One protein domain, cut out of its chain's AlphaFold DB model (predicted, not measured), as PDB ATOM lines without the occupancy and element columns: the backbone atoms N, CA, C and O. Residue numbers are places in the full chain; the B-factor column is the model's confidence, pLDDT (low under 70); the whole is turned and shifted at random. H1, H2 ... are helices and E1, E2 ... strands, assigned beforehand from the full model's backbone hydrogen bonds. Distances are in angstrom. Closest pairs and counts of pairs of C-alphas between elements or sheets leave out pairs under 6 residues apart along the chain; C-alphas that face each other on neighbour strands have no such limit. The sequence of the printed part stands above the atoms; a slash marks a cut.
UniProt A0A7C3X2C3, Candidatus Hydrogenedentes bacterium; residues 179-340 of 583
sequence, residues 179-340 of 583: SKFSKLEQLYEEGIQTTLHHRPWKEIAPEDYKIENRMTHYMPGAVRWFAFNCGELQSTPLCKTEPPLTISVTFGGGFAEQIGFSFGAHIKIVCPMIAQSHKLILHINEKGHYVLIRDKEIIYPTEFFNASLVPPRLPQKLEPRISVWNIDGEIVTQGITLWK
ATOM      1  N   SER A 179     -65.829  10.592  52.405       56.41
ATOM      2  CA  SER A 179     -65.118   9.307  52.466       56.41
ATOM      3  C   SER A 179     -63.650   9.449  52.034       56.41
ATOM      4  O   SER A 179     -62.755   8.914  52.691       56.41
ATOM      5  N   LYS A 180     -63.377  10.254  50.996       54.78
ATOM      6  CA  LYS A 180     -62.019  10.555  50.521       54.78
ATOM      7  C   LYS A 180     -61.215  11.342  51.565       54.78
ATOM      8  O   LYS A 180     -60.047  11.027  51.775       54.78
ATOM      9  N   PHE A 181     -61.833  12.305  52.253       56.97
ATOM     10  CA  PHE A 181     -61.196  13.083  53.323       56.97
ATOM     11  C   PHE A 181     -60.915  12.254  54.581       56.97
ATOM     12  O   PHE A 181     -59.833  12.387  55.141       56.97
ATOM     13  N   SER A 182     -61.805  11.333  54.967       62.69
ATOM     14  CA  SER A 182     -61.577  10.464  56.138       62.69
ATOM     15  C   SER A 182     -60.313   9.601  56.005       62.69
ATOM     16  O   SER A 182     -59.546   9.456  56.954       62.69
ATOM     17  N   LYS A 183     -60.025   9.102  54.793       75.75
ATOM     18  CA  LYS A 183     -58.776   8.383  54.498       75.75
ATOM     19  C   LYS A 183     -57.545   9.296  54.584       75.75
ATOM     20  O   LYS A 183     -56.482   8.837  54.988       75.75
ATOM     21  N   LEU A 184     -57.670  10.570  54.200       83.06
ATOM     22  CA  LEU A 184     -56.572  11.542  54.270       83.06
ATOM     23  C   LEU A 184     -56.249  11.949  55.710       83.06
ATOM     24  O   LEU A 184     -55.077  12.125  56.019       83.06
ATOM     25  N   GLU A 185     -57.254  12.062  56.580       85.88
ATOM     26  CA  GLU A 185     -57.050  12.324  58.011       85.88
ATOM     27  C   GLU A 185     -56.285  11.182  58.684       85.88
ATOM     28  O   GLU A 185     -55.306  11.432  59.383       85.88
ATOM     29  N   GLN A 186     -56.650   9.927  58.401       89.75
ATOM     30  CA  GLN A 186     -55.902   8.773  58.904       89.75
ATOM     31  C   GLN A 186     -54.433   8.806  58.444       89.75
ATOM     32  O   GLN A 186     -53.524   8.677  59.260       89.75
ATOM     33  N   LEU A 187     -54.191   9.026  57.146       92.81
ATOM     34  CA  LEU A 187     -52.836   9.132  56.590       92.81
ATOM     35  C   LEU A 187     -52.051  10.312  57.178       92.81
ATOM     36  O   LEU A 187     -50.832  10.238  57.324       92.81
ATOM     37  N   TYR A 188     -52.732  11.419  57.478       94.00
ATOM     38  CA  TYR A 188     -52.130  12.583  58.115       94.00
ATOM     39  C   TYR A 188     -51.635  12.231  59.516       94.00
ATOM     40  O   TYR A 188     -50.465  12.471  59.814       94.00
ATOM     41  N   GLU A 189     -52.479  11.603  60.336       93.56
ATOM     42  CA  GLU A 189     -52.096  11.159  61.675       93.56
ATOM     43  C   GLU A 189     -50.939  10.153  61.614       93.56
ATOM     44  O   GLU A 189     -49.930  10.348  62.288       93.56
ATOM     45  N   GLU A 190     -51.003   9.144  60.737       94.00
ATOM     46  CA  GLU A 190     -49.905   8.184  60.514       94.00
ATOM     47  C   GLU A 190     -48.584   8.887  60.140       94.00
ATOM     48  O   GLU A 190     -47.512   8.575  60.682       94.00
ATOM     49  N   GLY A 191     -48.654   9.879  59.246       93.44
ATOM     50  CA  GLY A 191     -47.512  10.679  58.814       93.44
ATOM     51  C   GLY A 191     -46.902  11.507  59.943       93.44
ATOM     52  O   GLY A 191     -45.686  11.464  60.150       93.44
ATOM     53  N   ILE A 192     -47.732  12.222  60.706       94.69
ATOM     54  CA  ILE A 192     -47.286  13.030  61.846       94.69
ATOM     55  C   ILE A 192     -46.689  12.140  62.938       94.69
ATOM     56  O   ILE A 192     -45.561  12.397  63.366       94.69
ATOM     57  N   GLN A 193     -47.378  11.062  63.321       93.38
ATOM     58  CA  GLN A 193     -46.900  10.091  64.311       93.38
ATOM     59  C   GLN A 193     -45.535   9.519  63.917       93.38
ATOM     60  O   GLN A 193     -44.610   9.511  64.729       93.38
ATOM     61  N   THR A 194     -45.361   9.147  62.643       93.44
ATOM     62  CA  THR A 194     -44.074   8.663  62.124       93.44
ATOM     63  C   THR A 194     -42.966   9.702  62.296       93.44
ATOM     64  O   THR A 194     -41.883   9.369  62.768       93.44
ATOM     65  N   THR A 195     -43.221  10.968  61.951       92.94
ATOM     66  CA  THR A 195     -42.194  12.020  62.069       92.94
ATOM     67  C   THR A 195     -41.854  12.408  63.510       92.94
ATOM     68  O   THR A 195     -40.758  12.913  63.743       92.94
ATOM     69  N   LEU A 196     -42.771  12.200  64.463       91.75
ATOM     70  CA  LEU A 196     -42.584  12.562  65.872       91.75
ATOM     71  C   LEU A 196     -41.986  11.432  66.715       91.75
ATOM     72  O   LEU A 196     -41.191  11.707  67.612       91.75
ATOM     73  N   HIS A 197     -42.371  10.181  66.451       90.38
ATOM     74  CA  HIS A 197     -42.075   9.054  67.340       90.38
ATOM     75  C   HIS A 197     -41.108   8.027  66.754       90.38
ATOM     76  O   HIS A 197     -40.512   7.266  67.515       90.38
ATOM     77  N   HIS A 198     -40.917   7.990  65.432       90.88
ATOM     78  CA  HIS A 198     -39.994   7.042  64.811       90.88
ATOM     79  C   HIS A 198     -38.637   7.676  64.518       90.88
ATOM     80  O   HIS A 198     -38.521   8.839  64.117       90.88
ATOM     81  N   ARG A 199     -37.586   6.867  64.665       91.44
ATOM     82  CA  ARG A 199     -36.236   7.248  64.257       91.44
ATOM     83  C   ARG A 199     -36.178   7.395  62.726       91.44
ATOM     84  O   ARG A 199     -36.704   6.525  62.027       91.44
ATOM     85  N   PRO A 200     -35.529   8.445  62.189       93.00
ATOM     86  CA  PRO A 200     -35.269   8.546  60.760       93.00
ATOM     87  C   PRO A 200     -34.548   7.310  60.223       93.00
ATOM     88  O   PRO A 200     -33.562   6.851  60.799       93.00
ATOM     89  N   TRP A 201     -35.021   6.797  59.089       94.00
ATOM     90  CA  TRP A 201     -34.333   5.745  58.344       94.00
ATOM     91  C   TRP A 201     -33.085   6.298  57.656       94.00
ATOM     92  O   TRP A 201     -32.033   5.661  57.656       94.00
ATOM     93  N   LYS A 202     -33.209   7.488  57.058       93.50
ATOM     94  CA  LYS A 202     -32.118   8.153  56.350       93.50
ATOM     95  C   LYS A 202     -32.298   9.666  56.391       93.50
ATOM     96  O   LYS A 202     -33.364  10.172  56.051       93.50
ATOM     97  N   GLU A 203     -31.238  10.379  56.733       94.56
ATOM     98  CA  GLU A 203     -31.116  11.818  56.503       94.56
ATOM     99  C   GLU A 203     -30.303  12.022  55.223       94.56
ATOM    100  O   GLU A 203     -29.290  11.352  55.021       94.56
ATOM    101  N   ILE A 204     -30.790  12.868  54.317       95.00
ATOM    102  CA  ILE A 204     -30.121  13.155  53.044       95.00
ATOM    103  C   ILE A 204     -29.272  14.409  53.242       95.00
ATOM    104  O   ILE A 204     -29.811  15.498  53.466       95.00
ATOM    105  N   ALA A 205     -27.954  14.250  53.156       93.25
ATOM    106  CA  ALA A 205     -27.032  15.372  53.232       93.25
ATOM    107  C   ALA A 205     -27.131  16.236  51.959       93.25
ATOM    108  O   ALA A 205     -27.531  15.736  50.902       93.25
ATOM    109  N   PRO A 206     -26.765  17.530  52.011       92.38
ATOM    110  CA  PRO A 206     -26.754  18.387  50.828       92.38
ATOM    111  C   PRO A 206     -25.978  17.784  49.656       92.38
ATOM    112  O   PRO A 206     -26.404  17.920  48.517       92.38
ATOM    113  N   GLU A 207     -24.878  17.081  49.929       91.69
ATOM    114  CA  GLU A 207     -23.987  16.491  48.930       91.69
ATOM    115  C   GLU A 207     -24.549  15.212  48.278       91.69
ATOM    116  O   GLU A 207     -24.054  14.786  47.230       91.69
ATOM    117  N   ASP A 208     -25.593  14.613  48.863       92.19
ATOM    118  CA  ASP A 208     -26.188  13.349  48.407       92.19
ATOM    119  C   ASP A 208     -27.116  13.515  47.195       92.19
ATOM    120  O   ASP A 208     -27.533  12.527  46.583       92.19
ATOM    121  N   TYR A 209     -27.465  14.750  46.827       94.88
ATOM    122  CA  TYR A 209     -28.304  15.025  45.667       94.88
ATOM    123  C   TYR A 209     -27.875  16.287  44.930       94.88
ATOM    124  O   TYR A 209     -27.228  17.181  45.465       94.88
ATOM    125  N   LYS A 210     -28.253  16.359  43.654       94.56
ATOM    126  CA  LYS A 210     -27.953  17.492  42.772       94.56
ATOM    127  C   LYS A 210     -29.216  17.948  42.071       94.56
ATOM    128  O   LYS A 210     -30.180  17.193  41.985       94.56
ATOM    129  N   ILE A 211     -29.204  19.157  41.530       92.81
ATOM    130  CA  ILE A 211     -30.253  19.639  40.630       92.81
ATOM    131  C   ILE A 211     -29.947  19.100  39.232       92.81
ATOM    132  O   ILE A 211     -28.851  19.307  38.705       92.81
ATOM    133  N   GLU A 212     -30.891  18.384  38.627       90.75
ATOM    134  CA  GLU A 212     -30.675  17.785  37.313       90.75
ATOM    135  C   GLU A 212     -30.440  18.852  36.242       90.75
ATOM    136  O   GLU A 212     -31.157  19.850  36.152       90.75
ATOM    137  N   ASN A 213     -29.426  18.617  35.403       85.75
ATOM    138  CA  ASN A 213     -29.055  19.479  34.277       85.75
ATOM    139  C   ASN A 213     -28.764  20.944  34.665       85.75
ATOM    140  O   ASN A 213     -28.887  21.842  33.830       85.75
ATOM    141  N   ARG A 214     -28.387  21.208  35.925       85.69
ATOM    142  CA  ARG A 214     -28.094  22.553  36.445       85.69
ATOM    143  C   ARG A 214     -26.911  22.548  37.411       85.69
ATOM    144  O   ARG A 214     -26.545  21.526  37.984       85.69
ATOM    145  N   MET A 215     -26.327  23.728  37.613       82.50
ATOM    146  CA  MET A 215     -25.340  23.934  38.671       82.50
ATOM    147  C   MET A 215     -26.028  23.830  40.036       82.50
ATOM    148  O   MET A 215     -27.066  24.448  40.257       82.50
ATOM    149  N   THR A 216     -25.435  23.057  40.942       86.38
ATOM    150  CA  THR A 216     -25.903  22.910  42.325       86.38
ATOM    151  C   THR A 216     -24.962  23.678  43.242       86.38
ATOM    152  O   THR A 216     -23.751  23.474  43.172       86.38
ATOM    153  N   HIS A 217     -25.501  24.562  44.081       90.44
ATOM    154  CA  HIS A 217     -24.720  25.298  45.070       90.44
ATOM    155  C   HIS A 217     -25.001  24.729  46.463       90.44
ATOM    156  O   HIS A 217     -26.079  24.940  47.024       90.44
ATOM    157  N   TYR A 218     -24.032  23.989  46.998       91.94
ATOM    158  CA  TYR A 218     -24.095  23.444  48.351       91.94
ATOM    159  C   TYR A 218     -23.752  24.522  49.374       91.94
ATOM    160  O   TYR A 218     -22.812  25.294  49.199       91.94
ATOM    161  N   MET A 219     -24.518  24.544  50.454       89.50
ATOM    162  CA  MET A 219     -24.285  25.344  51.646       89.50
ATOM    163  C   MET A 219     -24.261  24.397  52.857       89.50
ATOM    164  O   MET A 219     -24.820  23.301  52.777       89.50
ATOM    165  N   PRO A 220     -23.671  24.789  53.999       86.62
ATOM    166  CA  PRO A 220     -23.723  23.969  55.208       86.62
ATOM    167  C   PRO A 220     -25.173  23.601  55.579       86.62
ATOM    168  O   PRO A 220     -25.969  24.472  55.924       86.62
ATOM    169  N   GLY A 221     -25.526  22.316  55.456       88.44
ATOM    170  CA  GLY A 221     -26.866  21.784  55.749       88.44
ATOM    171  C   GLY A 221     -27.966  22.113  54.726       88.44
ATOM    172  O   GLY A 221     -29.141  21.863  55.002       88.44
ATOM    173  N   ALA A 222     -27.627  22.673  53.559       93.38
ATOM    174  CA  ALA A 222     -28.614  23.161  52.603       93.38
ATOM    175  C   ALA A 222     -28.160  23.097  51.138       93.38
ATOM    176  O   ALA A 222     -26.978  23.213  50.830       93.38
ATOM    177  N   VAL A 223     -29.116  23.013  50.211       95.06
ATOM    178  CA  VAL A 223     -28.858  23.173  48.770       95.06
ATOM    179  C   VAL A 223     -29.639  24.359  48.242       95.06
ATOM    180  O   VAL A 223     -30.851  24.447  48.443       95.06
ATOM    181  N   ARG A 224     -28.944  25.258  47.548       94.06
ATOM    182  CA  ARG A 224     -29.538  26.420  46.893       94.06
ATOM    183  C   ARG A 224     -29.811  26.129  45.420       94.06
ATOM    184  O   ARG A 224     -28.943  25.654  44.686       94.06
ATOM    185  N   TRP A 225     -31.023  26.460  45.006       93.31
ATOM    186  CA  TRP A 225     -31.574  26.296  43.673       93.31
ATOM    187  C   TRP A 225     -31.683  27.660  43.016       93.31
ATOM    188  O   TRP A 225     -32.197  28.595  43.623       93.31
ATOM    189  N   PHE A 226     -31.239  27.752  41.768       87.00
ATOM    190  CA  PHE A 226     -31.352  28.959  40.959       87.00
ATOM    191  C   PHE A 226     -32.211  28.677  39.735       87.00
ATOM    192  O   PHE A 226     -31.998  27.670  39.051       87.00
ATOM    193  N   ALA A 227     -33.124  29.591  39.412       81.69
ATOM    194  CA  ALA A 227     -33.825  29.572  38.136       81.69
ATOM    195  C   ALA A 227     -33.730  30.928  37.443       81.69
ATOM    196  O   ALA A 227     -33.926  31.979  38.041       81.69
ATOM    197  N   PHE A 228     -33.464  30.878  36.140       73.06
ATOM    198  CA  PHE A 228     -33.498  32.042  35.249       73.06
ATOM    199  C   PHE A 228     -34.697  31.992  34.292       73.06
ATOM    200  O   PHE A 228     -34.864  32.868  33.448       73.06
ATOM    201  N   ASN A 229     -35.503  30.933  34.378       73.88
ATOM    202  CA  ASN A 229     -36.628  30.659  33.501       73.88
ATOM    203  C   ASN A 229     -37.798  30.068  34.288       73.88
ATOM    204  O   ASN A 229     -37.602  29.380  35.288       73.88
ATOM    205  N   CYS A 230     -39.006  30.279  33.772       73.56
ATOM    206  CA  CYS A 230     -40.190  29.565  34.224       73.56
ATOM    207  C   CYS A 230     -40.100  28.103  33.751       73.56
ATOM    208  O   CYS A 230     -39.846  27.837  32.573       73.56
ATOM    209  N   GLY A 231     -40.266  27.158  34.668       82.62
ATOM    210  CA  GLY A 231     -40.254  25.724  34.422       82.62
ATOM    211  C   GLY A 231     -40.114  24.919  35.712       82.62
ATOM    212  O   GLY A 231     -39.911  25.475  36.792       82.62
ATOM    213  N   GLU A 232     -40.211  23.599  35.576       90.56
ATOM    214  CA  GLU A 232     -39.873  22.648  36.634       90.56
ATOM    215  C   GLU A 232     -38.348  22.490  36.737       90.56
ATOM    216  O   GLU A 232     -37.669  22.262  35.733       90.56
ATOM    217  N   LEU A 233     -37.819  22.543  37.959       93.06
ATOM    218  CA  LEU A 233     -36.511  22.009  38.319       93.06
ATOM    219  C   LEU A 233     -36.694  20.790  39.222       93.06
ATOM    220  O   LEU A 233     -37.563  20.772  40.095       93.06
ATOM    221  N   GLN A 234     -35.847  19.781  39.021       95.38
ATOM    222  CA  GLN A 234     -35.892  18.534  39.777       95.38
ATOM    223  C   GLN A 234     -34.542  18.202  40.398       95.38
ATOM    224  O   GLN A 234     -33.496  18.498  39.818       95.38
ATOM    225  N   SER A 235     -34.563  17.535  41.549       96.19
ATOM    226  CA  SER A 235     -33.367  16.886  42.077       96.19
ATOM    227  C   SER A 235     -33.106  15.551  41.379       96.19
ATOM    228  O   SER A 235     -34.015  14.926  40.821       96.19
ATOM    229  N   THR A 236     -31.880  15.044  41.507       94.94
ATOM    230  CA  THR A 236     -31.587  13.610  41.383       94.94
ATOM    231  C   THR A 236     -32.446  12.801  42.372       94.94
ATOM    232  O   THR A 236     -32.933  13.372  43.359       94.94
ATOM    233  N   PRO A 237     -32.666  11.489  42.148       95.12
ATOM    234  CA  PRO A 237     -33.424  10.663  43.088       95.12
ATOM    235  C   PRO A 237     -32.807  10.706  44.488       95.12
ATOM    236  O   PRO A 237     -31.601  10.516  44.631       95.12
ATOM    237  N   LEU A 238     -33.633  10.924  45.513       95.06
ATOM    238  CA  LEU A 238     -33.194  10.950  46.915       95.06
ATOM    239  C   LEU A 238     -32.880   9.535  47.430       95.06
ATOM    240  O   LEU A 238     -31.975   9.315  48.239       95.06
ATOM    241  N   CYS A 239     -33.652   8.558  46.957       92.62
ATOM    242  CA  CYS A 239     -33.462   7.137  47.210       92.62
ATOM    243  C   CYS A 239     -34.240   6.306  46.176       92.62
ATOM    244  O   CYS A 239     -35.029   6.842  45.396       92.62
ATOM    245  N   LYS A 240     -34.022   4.988  46.189       91.38
ATOM    246  CA  LYS A 240     -34.894   4.004  45.537       91.38
ATOM    247  C   LYS A 240     -35.459   3.101  46.615       91.38
ATOM    248  O   LYS A 240     -34.698   2.569  47.422       91.38
ATOM    249  N   THR A 241     -36.776   2.975  46.676       91.88
ATOM    250  CA  THR A 241     -37.442   2.288  47.785       91.88
ATOM    251  C   THR A 241     -38.835   1.812  47.382       91.88
ATOM    252  O   THR A 241     -39.304   2.109  46.292       91.88
ATOM    253  N   GLU A 242     -39.503   1.074  48.255       90.94
ATOM    254  CA  GLU A 242     -40.914   0.686  48.132       90.94
ATOM    255  C   GLU A 242     -41.719   1.338  49.276       90.94
ATOM    256  O   GLU A 242     -41.103   1.649  50.311       90.94
ATOM    257  N   PRO A 243     -43.041   1.563  49.137       92.12
ATOM    258  CA  PRO A 243     -43.893   1.952  50.257       92.12
ATOM    259  C   PRO A 243     -43.829   0.925  51.408       92.12
ATOM    260  O   PRO A 243     -43.481  -0.237  51.171       92.12
ATOM    261  N   PRO A 244     -44.139   1.317  52.655       94.44
ATOM    262  CA  PRO A 244     -44.454   2.674  53.110       94.44
ATOM    263  C   PRO A 244     -43.207   3.574  53.174       94.44
ATOM    264  O   PRO A 244     -42.075   3.098  53.310       94.44
ATOM    265  N   LEU A 245     -43.411   4.888  53.068       96.31
ATOM    266  CA  LEU A 245     -42.356   5.903  53.109       96.31
ATOM    267  C   LEU A 245     -42.914   7.243  53.601       96.31
ATOM    268  O   LEU A 245     -43.899   7.735  53.060       96.31
ATOM    269  N   THR A 246     -42.222   7.883  54.541       97.56
ATOM    270  CA  THR A 246     -42.459   9.296  54.880       97.56
ATOM    271  C   THR A 246     -41.237  10.118  54.502       97.56
ATOM    272  O   THR A 246     -40.115   9.735  54.825       97.56
ATOM    273  N   ILE A 247     -41.444  11.249  53.828       97.81
ATOM    274  CA  ILE A 247     -40.395  12.190  53.424       97.81
ATOM    275  C   ILE A 247     -40.722  13.552  54.014       97.81
ATOM    276  O   ILE A 247     -41.841  14.024  53.844       97.81
ATOM    277  N   SER A 248     -39.757  14.213  54.645       98.00
ATOM    278  CA  SER A 248     -39.872  15.620  55.028       98.00
ATOM    279  C   SER A 248     -38.754  16.439  54.406       98.00
ATOM    280  O   SER A 248     -37.630  15.960  54.308       98.00
ATOM    281  N   VAL A 249     -39.066  17.664  53.985       98.12
ATOM    282  CA  VAL A 249     -38.102  18.646  53.478       98.12
ATOM    283  C   VAL A 249     -38.590  20.052  53.816       98.12
ATOM    284  O   VAL A 249     -39.789  20.335  53.783       98.12
ATOM    285  N   THR A 250     -37.657  20.945  54.119       98.06
ATOM    286  CA  THR A 250     -37.931  22.369  54.300       98.06
ATOM    287  C   THR A 250     -37.518  23.127  53.047       98.06
ATOM    288  O   THR A 250     -36.378  23.005  52.603       98.06
ATOM    289  N   PHE A 251     -38.432  23.921  52.499       97.12
ATOM    290  CA  PHE A 251     -38.173  24.897  51.443       97.12
ATOM    291  C   PHE A 251     -38.135  26.289  52.066       97.12
ATOM    292  O   PHE A 251     -39.016  26.611  52.858       97.12
ATOM    293  N   GLY A 252     -37.166  27.127  51.710       93.31
ATOM    294  CA  GLY A 252     -37.104  28.496  52.212       93.31
ATOM    295  C   GLY A 252     -36.110  29.387  51.479       93.31
ATOM    296  O   GLY A 252     -35.514  28.979  50.488       93.31
ATOM    297  N   GLY A 253     -35.919  30.615  51.963       85.50
ATOM    298  CA  GLY A 253     -34.929  31.545  51.404       85.50
ATOM    299  C   GLY A 253     -35.301  32.137  50.039       85.50
ATOM    300  O   GLY A 253     -34.422  32.648  49.358       85.50
ATOM    301  N   GLY A 254     -36.577  32.066  49.645       88.25
ATOM    302  CA  GLY A 254     -37.079  32.612  48.385       88.25
ATOM    303  C   GLY A 254     -38.529  32.226  48.105       88.25
ATOM    304  O   GLY A 254     -39.236  31.793  49.015       88.25
ATOM    305  N   PHE A 255     -38.965  32.383  46.853       86.12
ATOM    306  CA  PHE A 255     -40.315  32.036  46.403       86.12
ATOM    307  C   PHE A 255     -40.282  31.146  45.162       86.12
ATOM    308  O   PHE A 255     -39.394  31.244  44.317       86.12
ATOM    309  N   ALA A 256     -41.291  30.293  45.042       87.38
ATOM    310  CA  ALA A 256     -41.578  29.493  43.862       87.38
ATOM    311  C   ALA A 256     -43.095  29.414  43.679       87.38
ATOM    312  O   ALA A 256     -43.841  29.584  44.639       87.38
ATOM    313  N   GLU A 257     -43.580  29.137  42.474       87.62
ATOM    314  CA  GLU A 257     -45.020  28.948  42.277       87.62
ATOM    315  C   GLU A 257     -45.503  27.652  42.936       87.62
ATOM    316  O   GLU A 257     -46.537  27.648  43.600       87.62
ATOM    317  N   GLN A 258     -44.750  26.557  42.778       92.81
ATOM    318  CA  GLN A 258     -45.078  25.252  43.359       92.81
ATOM    319  C   GLN A 258     -43.834  24.582  43.950       92.81
ATOM    320  O   GLN A 258     -42.747  24.652  43.374       92.81
ATOM    321  N   ILE A 259     -44.017  23.879  45.066       96.12
ATOM    322  CA  ILE A 259     -42.992  23.084  45.757       96.12
ATOM    323  C   ILE A 259     -43.545  21.704  46.114       96.12
ATOM    324  O   ILE A 259     -44.731  21.560  46.411       96.12
ATOM    325  N   GLY A 260     -42.699  20.677  46.095       97.50
ATOM    326  CA  GLY A 260     -43.086  19.332  46.508       97.50
ATOM    327  C   GLY A 260     -42.180  18.248  45.955       97.50
ATOM    328  O   GLY A 260     -40.957  18.400  45.904       97.50
ATOM    329  N   PHE A 261     -42.798  17.142  45.557       97.69
ATOM    330  CA  PHE A 261     -42.112  15.919  45.166       97.69
ATOM    331  C   PHE A 261     -42.509  15.477  43.761       97.69
ATOM    332  O   PHE A 261     -43.642  15.674  43.320       97.69
ATOM    333  N   SER A 262     -41.589  14.825  43.061       95.75
ATOM    334  CA  SER A 262     -41.875  14.140  41.802       95.75
ATOM    335  C   SER A 262     -41.415  12.689  41.837       95.75
ATOM    336  O   SER A 262     -40.433  12.339  42.494       95.75
ATOM    337  N   PHE A 263     -42.135  11.842  41.101       93.31
ATOM    338  CA  PHE A 263     -41.805  10.433  40.899       93.31
ATOM    339  C   PHE A 263     -41.721  10.192  39.390       93.31
ATOM    340  O   PHE A 263     -42.708   9.946  38.698       93.31
ATOM    341  N   GLY A 264     -40.515  10.372  38.851       85.75
ATOM    342  CA  GLY A 264     -40.285  10.359  37.409       85.75
ATOM    343  C   GLY A 264     -40.963  11.521  36.664       85.75
ATOM    344  O   GLY A 264     -41.178  12.617  37.194       85.75
ATOM    345  N   ALA A 265     -41.264  11.285  35.386       81.12
ATOM    346  CA  ALA A 265     -41.751  12.326  34.482       81.12
ATOM    347  C   ALA A 265     -43.240  12.670  34.672       81.12
ATOM    348  O   ALA A 265     -43.637  13.801  34.403       81.12
ATOM    349  N   HIS A 266     -44.055  11.720  35.137       83.81
ATOM    350  CA  HIS A 266     -45.516  11.782  35.021       83.81
ATOM    351  C   HIS A 266     -46.267  11.862  36.353       83.81
ATOM    352  O   HIS A 266     -47.491  11.914  36.350       83.81
ATOM    353  N   ILE A 267     -45.551  11.890  37.479       91.31
ATOM    354  CA  ILE A 267     -46.146  12.026  38.809       91.31
ATOM    355  C   ILE A 267     -45.544  13.249  39.498       91.31
ATOM    356  O   ILE A 267     -44.332  13.293  39.729       91.31
ATOM    357  N   LYS A 268     -46.389  14.225  39.838       93.75
ATOM    358  CA  LYS A 268     -46.048  15.446  40.581       93.75
ATOM    359  C   LYS A 268     -46.985  15.581  41.774       93.75
ATOM    360  O   LYS A 268     -48.187  15.748  41.606       93.75
ATOM    361  N   ILE A 269     -46.417  15.540  42.971       95.69
ATOM    362  CA  ILE A 269     -47.110  15.773  44.236       95.69
ATOM    363  C   ILE A 269     -46.590  17.103  44.789       95.69
ATOM    364  O   ILE A 269     -45.670  17.136  45.607       95.69
ATOM    365  N   VAL A 270     -47.117  18.205  44.253       95.06
ATOM    366  CA  VAL A 270     -46.673  19.579  44.550       95.06
ATOM    367  C   VAL A 270     -47.830  20.437  45.052       95.06
ATOM    368  O   VAL A 270     -48.988  20.115  44.798       95.06
ATOM    369  N   CYS A 271     -47.525  21.526  45.751       89.31
ATOM    370  CA  CYS A 271     -48.500  22.509  46.214       89.31
ATOM    371  C   CYS A 271     -47.975  23.948  46.092       89.31
ATOM    372  O   CYS A 271     -46.754  24.141  46.041       89.31
ATOM    373  N   PRO A 272     -48.858  24.968  46.124       89.56
ATOM    374  CA  PRO A 272     -48.429  26.354  46.029       89.56
ATOM    375  C   PRO A 272     -47.563  26.772  47.216       89.56
ATOM    376  O   PRO A 272     -47.886  26.468  48.374       89.56
ATOM    377  N   MET A 273     -46.498  27.523  46.934       87.00
ATOM    378  CA  MET A 273     -45.729  28.215  47.967       87.00
ATOM    379  C   MET A 273     -46.448  29.526  48.307       87.00
ATOM    380  O   MET A 273     -46.630  30.375  47.439       87.00
ATOM    381  N   ILE A 274     -46.900  29.691  49.552       82.56
ATOM    382  CA  ILE A 274     -47.704  30.858  49.974       82.56
ATOM    383  C   ILE A 274     -46.964  31.785  50.950       82.56
ATOM    384  O   ILE A 274     -47.459  32.859  51.281       82.56
ATOM    385  N   ALA A 275     -45.783  31.377  51.409       81.50
ATOM    386  CA  ALA A 275     -44.893  32.109  52.296       81.50
ATOM    387  C   ALA A 275     -43.427  31.830  51.919       81.50
ATOM    388  O   ALA A 275     -43.135  30.933  51.135       81.50
ATOM    389  N   GLN A 276     -42.496  32.589  52.503       84.69
ATOM    390  CA  GLN A 276     -41.052  32.490  52.218       84.69
ATOM    391  C   GLN A 276     -40.396  31.193  52.707       84.69
ATOM    392  O   GLN A 276     -39.238  30.936  52.383       84.69
ATOM    393  N   SER A 277     -41.089  30.409  53.534       92.81
ATOM    394  CA  SER A 277     -40.591  29.150  54.074       92.81
ATOM    395  C   SER A 277     -41.751  28.214  54.378       92.81
ATOM    396  O   SER A 277     -42.749  28.646  54.946       92.81
ATOM    397  N   HIS A 278     -41.582  26.937  54.048       94.44
ATOM    398  CA  HIS A 278     -42.548  25.875  54.307       94.44
ATOM    399  C   HIS A 278     -41.835  24.566  54.632       94.44
ATOM    400  O   HIS A 278     -40.852  24.205  53.979       94.44
ATOM    401  N   LYS A 279     -42.371  23.809  55.591       97.75
ATOM    402  CA  LYS A 279     -41.994  22.411  55.805       97.75
ATOM    403  C   LYS A 279     -43.024  21.520  55.128       97.75
ATOM    404  O   LYS A 279     -44.195  21.521  55.513       97.75
ATOM    405  N   LEU A 280     -42.581  20.744  54.145       98.19
ATOM    406  CA  LEU A 280     -43.408  19.728  53.506       98.19
ATOM    407  C   LEU A 280     -43.133  18.354  54.108       98.19
ATOM    408  O   LEU A 280     -41.986  18.006  54.412       98.19
ATOM    409  N   ILE A 281     -44.196  17.572  54.266       98.25
ATOM    410  CA  ILE A 281     -44.149  16.149  54.591       98.25
ATOM    411  C   ILE A 281     -45.022  15.419  53.571       98.25
ATOM    412  O   ILE A 281     -46.183  15.771  53.382       98.25
ATOM    413  N   LEU A 282     -44.473  14.409  52.908       98.12
ATOM    414  CA  LEU A 282     -45.232  13.457  52.103       98.12
ATOM    415  C   LEU A 282     -45.209  12.119  52.826       98.12
ATOM    416  O   LEU A 282     -44.146  11.512  52.961       98.12
ATOM    417  N   HIS A 283     -46.370  11.673  53.291       97.50
ATOM    418  CA  HIS A 283     -46.534  10.348  53.874       97.50
ATOM    419  C   HIS A 283     -47.202   9.418  52.866       97.50
ATOM    420  O   HIS A 283     -48.169   9.806  52.215       97.50
ATOM    421  N   ILE A 284     -46.661   8.208  52.731       96.12
ATOM    422  CA  ILE A 284     -47.103   7.163  51.811       96.12
ATOM    423  C   ILE A 284     -47.234   5.869  52.616       96.12
ATOM    424  O   ILE A 284     -46.238   5.384  53.161       96.12
ATOM    425  N   ASN A 285     -48.431   5.288  52.672       93.31
ATOM    426  CA  ASN A 285     -48.659   4.038  53.401       93.31
ATOM    427  C   ASN A 285     -48.223   2.802  52.595       93.31
ATOM    428  O   ASN A 285     -47.801   2.916  51.449       93.31
ATOM    429  N   GLU A 286     -48.347   1.604  53.172       90.06
ATOM    430  CA  GLU A 286     -47.909   0.341  52.541       90.06
ATOM    431  C   GLU A 286     -48.615   0.065  51.218       90.06
ATOM    432  O   GLU A 286     -48.041  -0.477  50.275       90.06
ATOM    433  N   LYS A 287     -49.874   0.500  51.130       85.88
ATOM    434  CA  LYS A 287     -50.642   0.400  49.904       85.88
ATOM    435  C   LYS A 287     -50.133   1.422  48.881       85.88
ATOM    436  O   LYS A 287     -50.229   1.153  47.700       85.88
ATOM    437  N   GLY A 288     -49.536   2.547  49.249       89.62
ATOM    438  CA  GLY A 288     -49.151   3.603  48.303       89.62
ATOM    439  C   GLY A 288     -50.187   4.723  48.202       89.62
ATOM    440  O   GLY A 288     -50.073   5.591  47.336       89.62
ATOM    441  N   HIS A 289     -51.201   4.720  49.072       90.81
ATOM    442  CA  HIS A 289     -51.999   5.920  49.311       90.81
ATOM    443  C   HIS A 289     -51.125   6.947  50.015       90.81
ATOM    444  O   HIS A 289     -50.228   6.579  50.776       90.81
ATOM    445  N   TYR A 290     -51.376   8.223  49.757       94.25
ATOM    446  CA  TYR A 290     -50.496   9.275  50.229       94.25
ATOM    447  C   TYR A 290     -51.256  10.524  50.665       94.25
ATOM    448  O   TYR A 290     -52.380  10.775  50.231       94.25
ATOM    449  N   VAL A 291     -50.599  11.316  51.508       94.69
ATOM    450  CA  VAL A 291     -51.040  12.649  51.919       94.69
ATOM    451  C   VAL A 291     -49.864  13.616  51.837       94.69
ATOM    452  O   VAL A 291     -48.749  13.301  52.262       94.69
ATOM    453  N   LEU A 292     -50.109  14.792  51.259       95.75
ATOM    454  CA  LEU A 292     -49.167  15.903  51.270       95.75
ATOM    455  C   LEU A 292     -49.546  16.844  52.414       95.75
ATOM    456  O   LEU A 292     -50.699  17.244  52.544       95.75
ATOM    457  N   ILE A 293     -48.570  17.192  53.241       96.69
ATOM    458  CA  ILE A 293     -48.743  18.034  54.419       96.69
ATOM    459  C   ILE A 293     -47.812  19.236  54.266       96.69
ATOM    460  O   ILE A 293     -46.611  19.059  54.061       96.69
ATOM    461  N   ARG A 294     -48.345  20.452  54.392       94.81
ATOM    462  CA  ARG A 294     -47.567  21.699  54.437       94.81
ATOM    463  C   ARG A 294     -47.810  22.357  55.779       94.81
ATOM    464  O   ARG A 294     -48.949  22.653  56.105       94.81
ATOM    465  N   ASP A 295     -46.753  22.563  56.556       93.62
ATOM    466  CA  ASP A 295     -46.821  23.228  57.866       93.62
ATOM    467  C   ASP A 295     -47.890  22.647  58.811       93.62
ATOM    468  O   ASP A 295     -48.545  23.376  59.548       93.62
ATOM    469  N   LYS A 296     -48.024  21.311  58.821       90.81
ATOM    470  CA  LYS A 296     -49.030  20.548  59.592       90.81
ATOM    471  C   LYS A 296     -50.475  20.680  59.091       90.81
ATOM    472  O   LYS A 296     -51.390  20.234  59.769       90.81
ATOM    473  N   GLU A 297     -50.692  21.220  57.898       88.00
ATOM    474  CA  GLU A 297     -52.000  21.223  57.243       88.00
ATOM    475  C   GLU A 297     -52.024  20.217  56.091       88.00
ATOM    476  O   GLU A 297     -51.063  20.119  55.323       88.00
ATOM    477  N   ILE A 298     -53.128  19.479  55.950       87.56
ATOM    478  CA  ILE A 298     -53.360  18.602  54.797       87.56
ATOM    479  C   ILE A 298     -53.540  19.472  53.556       87.56
ATOM    480  O   ILE A 298     -54.439  20.311  53.498       87.56
ATOM    481  N   ILE A 299     -52.721  19.229  52.536       87.25
ATOM    482  CA  ILE A 299     -52.800  19.914  51.252       87.25
ATOM    483  C   ILE A 299     -53.146  18.914  50.158       87.25
ATOM    484  O   ILE A 299     -52.504  17.875  50.003       87.25
ATOM    485  N   TYR A 300     -54.147  19.255  49.354       84.75
ATOM    486  CA  TYR A 300     -54.405  18.526  48.122       84.75
ATOM    487  C   TYR A 300     -53.364  18.919  47.060       84.75
ATOM    488  O   TYR A 300     -53.146  20.120  46.865       84.75
ATOM    489  N   PRO A 301     -52.714  17.960  46.374       88.25
ATOM    490  CA  PRO A 301     -51.731  18.283  45.345       88.25
ATOM    491  C   PRO A 301     -52.336  19.100  44.198       88.25
ATOM    492  O   PRO A 301     -53.476  18.881  43.791       88.25
ATOM    493  N   THR A 302     -51.554  20.023  43.643       85.06
ATOM    494  CA  THR A 302     -51.967  20.868  42.520       85.06
ATOM    495  C   THR A 302     -52.194  20.029  41.261       85.06
ATOM    496  O   THR A 302     -51.285  19.358  40.772       85.06
ATOM    497  N   GLU A 303     -53.397  20.116  40.692       79.75
ATOM    498  CA  GLU A 303     -53.714  19.546  39.382       79.75
ATOM    499  C   GLU A 303     -53.341  20.527  38.260       79.75
ATOM    500  O   GLU A 303     -53.634  21.722  38.328       79.75
ATOM    501  N   PHE A 304     -52.704  20.028  37.198       76.81
ATOM    502  CA  PHE A 304     -52.295  20.847  36.058       76.81
ATOM    503  C   PHE A 304     -53.360  20.782  34.960       76.81
ATOM    504  O   PHE A 304     -53.751  19.698  34.528       76.81
ATOM    505  N   PHE A 305     -53.788  21.944  34.453       58.34
ATOM    506  CA  PHE A 305     -54.926  22.086  33.525       58.34
ATOM    507  C   PHE A 305     -54.870  21.165  32.286       58.34
ATOM    508  O   PHE A 305     -55.908  20.755  31.774       58.34
ATOM    509  N   ASN A 306     -53.666  20.802  31.828       65.31
ATOM    510  CA  ASN A 306     -53.445  19.971  30.638       65.31
ATOM    511  C   ASN A 306     -52.682  18.664  30.912       65.31
ATOM    512  O   ASN A 306     -52.301  17.979  29.963       65.31
ATOM    513  N   ALA A 307     -52.418  18.315  32.174       70.94
ATOM    514  CA  ALA A 307     -51.651  17.121  32.509       70.94
ATOM    515  C   ALA A 307     -52.126  16.521  33.833       70.94
ATOM    516  O   ALA A 307     -52.069  17.162  34.881       70.94
ATOM    517  N   SER A 308     -52.555  15.262  33.813       77.69
ATOM    518  CA  SER A 308     -52.963  14.575  35.038       77.69
ATOM    519  C   SER A 308     -51.759  13.927  35.707       77.69
ATOM    520  O   SER A 308     -51.520  12.728  35.596       77.69
ATOM    521  N   LEU A 309     -50.987  14.764  36.389       83.00
ATOM    522  CA  LEU A 309     -49.750  14.369  37.056       83.00
ATOM    523  C   LEU A 309     -49.964  13.911  38.506       83.00
ATOM    524  O   LEU A 309     -49.013  13.516  39.168       83.00
ATOM    525  N   VAL A 310     -51.195  13.969  39.010       85.12
ATOM    526  CA  VAL A 310     -51.545  13.580  40.379       85.12
ATOM    527  C   VAL A 310     -52.268  12.230  40.316       85.12
ATOM    528  O   VAL A 310     -53.454  12.193  39.980       85.12
ATOM    529  N   PRO A 311     -51.583  11.099  40.559       84.06
ATOM    530  CA  PRO A 311     -52.227   9.795  40.541       84.06
ATOM    531  C   PRO A 311     -53.037   9.582  41.829       84.06
ATOM    532  O   PRO A 311     -52.687  10.136  42.871       84.06
ATOM    533  N   PRO A 312     -54.077   8.735  41.816       79.81
ATOM    534  CA  PRO A 312     -54.809   8.380  43.037       79.81
ATOM    535  C   PRO A 312     -53.955   7.573  44.034       79.81
ATOM    536  O   PRO A 312     -54.221   7.589  45.233       79.81
ATOM    537  N   ARG A 313     -52.911   6.885  43.548       86.56
ATOM    538  CA  ARG A 313     -52.013   6.013  44.316       86.56
ATOM    539  C   ARG A 313     -50.606   6.077  43.724       86.56
ATOM    540  O   ARG A 313     -50.465   6.209  42.511       86.56
ATOM    541  N   LEU A 314     -49.571   5.997  44.556       91.00
ATOM    542  CA  LEU A 314     -48.177   5.955  44.106       91.00
ATOM    543  C   LEU A 314     -47.734   4.517  43.774       91.00
ATOM    544  O   LEU A 314     -48.266   3.567  44.355       91.00
ATOM    545  N   PRO A 315     -46.776   4.341  42.843       88.88
ATOM    546  CA  PRO A 315     -46.279   3.026  42.447       88.88
ATOM    547  C   PRO A 315     -45.532   2.313  43.575       88.88
ATOM    548  O   PRO A 315     -44.989   2.933  44.488       88.88
ATOM    549  N   GLN A 316     -45.447   0.985  43.474       86.12
ATOM    550  CA  GLN A 316     -44.783   0.159  44.488       86.12
ATOM    551  C   GLN A 316     -43.259   0.320  44.496       86.12
ATOM    552  O   GLN A 316     -42.631   0.052  45.511       86.12
ATOM    553  N   LYS A 317     -42.654   0.801  43.403       88.44
ATOM    554  CA  LYS A 317     -41.272   1.300  43.413       88.44
ATOM    555  C   LYS A 317     -41.290   2.819  43.344       88.44
ATOM    556  O   LYS A 317     -41.793   3.407  42.390       88.44
ATOM    557  N   LEU A 318     -40.708   3.435  44.358       92.00
ATOM    558  CA  LEU A 318     -40.610   4.869  44.549       92.00
ATOM    559  C   LEU A 318     -39.179   5.330  44.270       92.00
ATOM    560  O   LEU A 318     -38.218   4.830  44.859       92.00
ATOM    561  N   GLU A 319     -39.059   6.344  43.418       93.75
ATOM    562  CA  GLU A 319     -37.831   7.119  43.220       93.75
ATOM    563  C   GLU A 319     -38.135   8.606  43.469       93.75
ATOM    564  O   GLU A 319     -38.269   9.374  42.510       93.75
ATOM    565  N   PRO A 320     -38.340   9.011  44.738       96.12
ATOM    566  CA  PRO A 320     -38.730  10.373  45.064       96.12
ATOM    567  C   PRO A 320     -37.629  11.366  44.704       96.12
ATOM    568  O   PRO A 320     -36.441  11.143  44.953       96.12
ATOM    569  N   ARG A 321     -38.055  12.499  44.159       97.31
ATOM    570  CA  ARG A 321     -37.232  13.662  43.835       97.31
ATOM    571  C   ARG A 321     -37.904  14.903  44.399       97.31
ATOM    572  O   ARG A 321     -39.124  14.933  44.546       97.31
ATOM    573  N   ILE A 322     -37.123  15.934  44.674       97.62
ATOM    574  CA  ILE A 322     -37.650  17.268  44.947       97.62
ATOM    575  C   ILE A 322     -38.038  17.904  43.612       97.62
ATOM    576  O   ILE A 322     -37.270  17.828  42.653       97.62
ATOM    577  N   SER A 323     -39.216  18.522  43.559       96.56
ATOM    578  CA  SER A 323     -39.741  19.234  42.393       96.56
ATOM    579  C   SER A 323     -40.123  20.652  42.800       96.56
ATOM    580  O   SER A 323     -40.886  20.848  43.749       96.56
ATOM    581  N   VAL A 324     -39.576  21.642  42.092       94.62
ATOM    582  CA  VAL A 324     -39.860  23.064  42.313       94.62
ATOM    583  C   VAL A 324     -40.170  23.738  40.984       94.62
ATOM    584  O   VAL A 324     -39.449  23.543  40.010       94.62
ATOM    585  N   TRP A 325     -41.236  24.533  40.938       91.69
ATOM    586  CA  TRP A 325     -41.712  25.183  39.719       91.69
ATOM    587  C   TRP A 325     -41.642  26.697  39.833       91.69
ATOM    588  O   TRP A 325     -42.091  27.258  40.830       91.69
ATOM    589  N   ASN A 326     -41.155  27.342  38.771       84.38
ATOM    590  CA  ASN A 326     -41.168  28.799  38.604       84.38
ATOM    591  C   ASN A 326     -40.580  29.532  39.824       84.38
ATOM    592  O   ASN A 326     -41.265  30.307  40.485       84.38
ATOM    593  N   ILE A 327     -39.313  29.241  40.134       85.31
ATOM    594  CA  ILE A 327     -38.568  29.909  41.211       85.31
ATOM    595  C   ILE A 327     -38.335  31.378  40.835       85.31
ATOM    596  O   ILE A 327     -37.880  31.670  39.727       85.31
ATOM    597  N   ASP A 328     -38.590  32.281  41.778       82.44
ATOM    598  CA  ASP A 328     -38.266  33.702  41.671       82.44
ATOM    599  C   ASP A 328     -36.823  33.949  42.141       82.44
ATOM    600  O   ASP A 328     -36.546  34.223  43.310       82.44
ATOM    601  N   GLY A 329     -35.872  33.767  41.220       84.88
ATOM    602  CA  GLY A 329     -34.440  33.944  41.462       84.88
ATOM    603  C   GLY A 329     -33.785  32.743  42.146       84.88
ATOM    604  O   GLY A 329     -33.100  31.957  41.485       84.88
ATOM    605  N   GLU A 330     -33.981  32.599  43.458       89.75
ATOM    606  CA  GLU A 330     -33.398  31.508  44.248       89.75
ATOM    607  C   GLU A 330     -34.362  30.921  45.283       89.75
ATOM    608  O   GLU A 330     -35.302  31.571  45.723       89.75
ATOM    609  N   ILE A 331     -34.123  29.668  45.670       93.44
ATOM    610  CA  ILE A 331     -34.776  29.000  46.802       93.44
ATOM    611  C   ILE A 331     -33.811  27.975  47.399       93.44
ATOM    612  O   ILE A 331     -32.903  27.484  46.731       93.44
ATOM    613  N   VAL A 332     -33.981  27.639  48.667       95.12
ATOM    614  CA  VAL A 332     -33.115  26.735  49.417       95.12
ATOM    615  C   VAL A 332     -33.930  25.561  49.943       95.12
ATOM    616  O   VAL A 332     -35.029  25.736  50.462       95.12
ATOM    617  N   THR A 333     -33.375  24.358  49.835       96.94
ATOM    618  CA  THR A 333     -33.928  23.139  50.439       96.94
ATOM    619  C   THR A 333     -33.028  22.647  51.563       96.94
ATOM    620  O   THR A 333     -31.806  22.632  51.393       96.94
ATOM    621  N   GLN A 334     -33.618  22.242  52.686       95.94
ATOM    622  CA  GLN A 334     -32.914  21.844  53.912       95.94
ATOM    623  C   GLN A 334     -33.626  20.689  54.623       95.94
ATOM    624  O   GLN A 334     -34.828  20.485  54.438       95.94
ATOM    625  N   GLY A 335     -32.894  19.978  55.486       93.69
ATOM    626  CA  GLY A 335     -33.474  19.036  56.450       93.69
ATOM    627  C   GLY A 335     -34.239  17.872  55.817       93.69
ATOM    628  O   GLY A 335     -35.301  17.494  56.312       93.69
ATOM    629  N   ILE A 336     -33.735  17.330  54.704       97.12
ATOM    630  CA  ILE A 336     -34.399  16.229  54.007       97.12
ATOM    631  C   ILE A 336     -34.247  14.951  54.830       97.12
ATOM    632  O   ILE A 336     -33.145  14.432  55.002       97.12
ATOM    633  N   THR A 337     -35.369  14.427  55.305       97.50
ATOM    634  CA  THR A 337     -35.400  13.268  56.196       97.50
ATOM    635  C   THR A 337     -36.397  12.239  55.683       97.50
ATOM    636  O   THR A 337     -37.486  12.588  55.226       97.50
ATOM    637  N   LEU A 338     -36.014  10.967  55.738       96.75
ATOM    638  CA  LEU A 338     -36.795   9.823  55.286       96.75
ATOM    639  C   LEU A 338     -37.053   8.881  56.461       96.75
ATOM    640  O   LEU A 338     -36.127   8.535  57.194       96.75
ATOM    641  N   TRP A 339     -38.283   8.392  56.582       96.19
ATOM    642  CA  TRP A 339     -38.663   7.352  57.536       96.19
ATOM    643  C   TRP A 339     -39.227   6.143  56.805       96.19
ATOM    644  O   TRP A 339     -39.999   6.277  55.851       96.19
ATOM    645  N   LYS A 340     -38.870   4.963  57.306       91.50
ATOM    646  CA  LYS A 340     -39.507   3.690  56.984       91.50
ATOM    647  C   LYS A 340     -39.711   2.914  58.282       91.50
ATOM    648  O   LYS A 340     -38.886   3.064  59.182       91.50
TER     649      LYS A 340
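AT A GLANCE: This is residues 179 to 340 of the 583 residues of a protein of Candidatus Hydrogenedentes bacterium (UniProt A0A7C3X2C3). Two strongly twisted sheets lie face to face as a sandwich, their strands at 26 degrees, and helix H1 crosses the larger sheet on the face away from the smaller one. The long link of residues 300 to 319 loops 11 to 22 A from the mean of the C-alphas. The printed part has 162 residues, with one named helix followed by twelve named strands, class mixed. E1, E2, E3, E5, E8, E9, E10 and E12 form a branched antiparallel sheet; the other, also antiparallel, runs E4, E11, E6, E7. The whole is compact, with a radius of gyration of the C-alphas of 14.7 A and spans of 42 by 38 by 28 A.

HOW THE PARTS SIT: H1, residues 179 to 197, lies over E5, residues 245 to 252, E8, residues 277 to 284, and E9, residues 290 to 294, at a height over the sheet of 7.3 A. It runs across the strands, at 73 degrees to E5 on the local plane; the closest C-alphas of H1 and E8 are those of Gly 191 and His 283, 5.0 A apart. Every O i to N i+4 pair of H1 is within hydrogen-bond range. E1, residues 202 to 204, and E3, residues 222 to 226, lie on one side of E12, residues 330 to 339, and E5 on the other side. Within hydrogen-bond range are N 204 and O 336 at 2.9 A, N 225 and O 331 at 2.7 A, and N 248 and O 337 at 2.9 A. E2, residues 217 to 219, forms a hairpin with E3, with N 219 and O 222 at 2.8 A. E5 and E8 pair through N 247 and O 282, 2.8 A. E8, E9 and E10, residues 297 to 299, are a meander, each the antiparallel neighbour of the one before, with N 281 and O 293 at 2.8 A and N 294 and O 297 at 2.9 A. In the other sheet E4, residues 232 to 234, and E7, residues 267 to 272, are edge strands; E11, residues 320 to 327, and E6, residues 256 to 263, are inner. Its pairs include N 233 and O 324, 2.8 A, N 323 and O 260, 2.9 A, and, in the hairpin of E6 and E7, N 261 and O 269, 2.9 A. The closest C-alphas of E6 and E8, across the sandwich, are those of Gly 260 and Leu 280, 7.0 A apart.

IN THESE COORDINATES: H1 begins at C-alpha 179, (-65.118, 9.307, 52.466), and is 27.4 A long. E5 is 23.2 A long, E8 23.0 A, E11 19.9 A and E6 19.3 A; E6 bends by 56 degrees at residue 260. E12, 28.1 A long, ends at C-alpha 339, (-38.663, 7.352, 57.536).

THE WHOLE: The C-alphas of Ser 179 and Met 215, the two farthest apart, are 44.6 A apart. The printed part has no cut. The links E1 to E2 and E10 to E11 are long. Mean pLDDT of the printed part is 89.5; residues 179 to 182 and 305 to 306 are under 70.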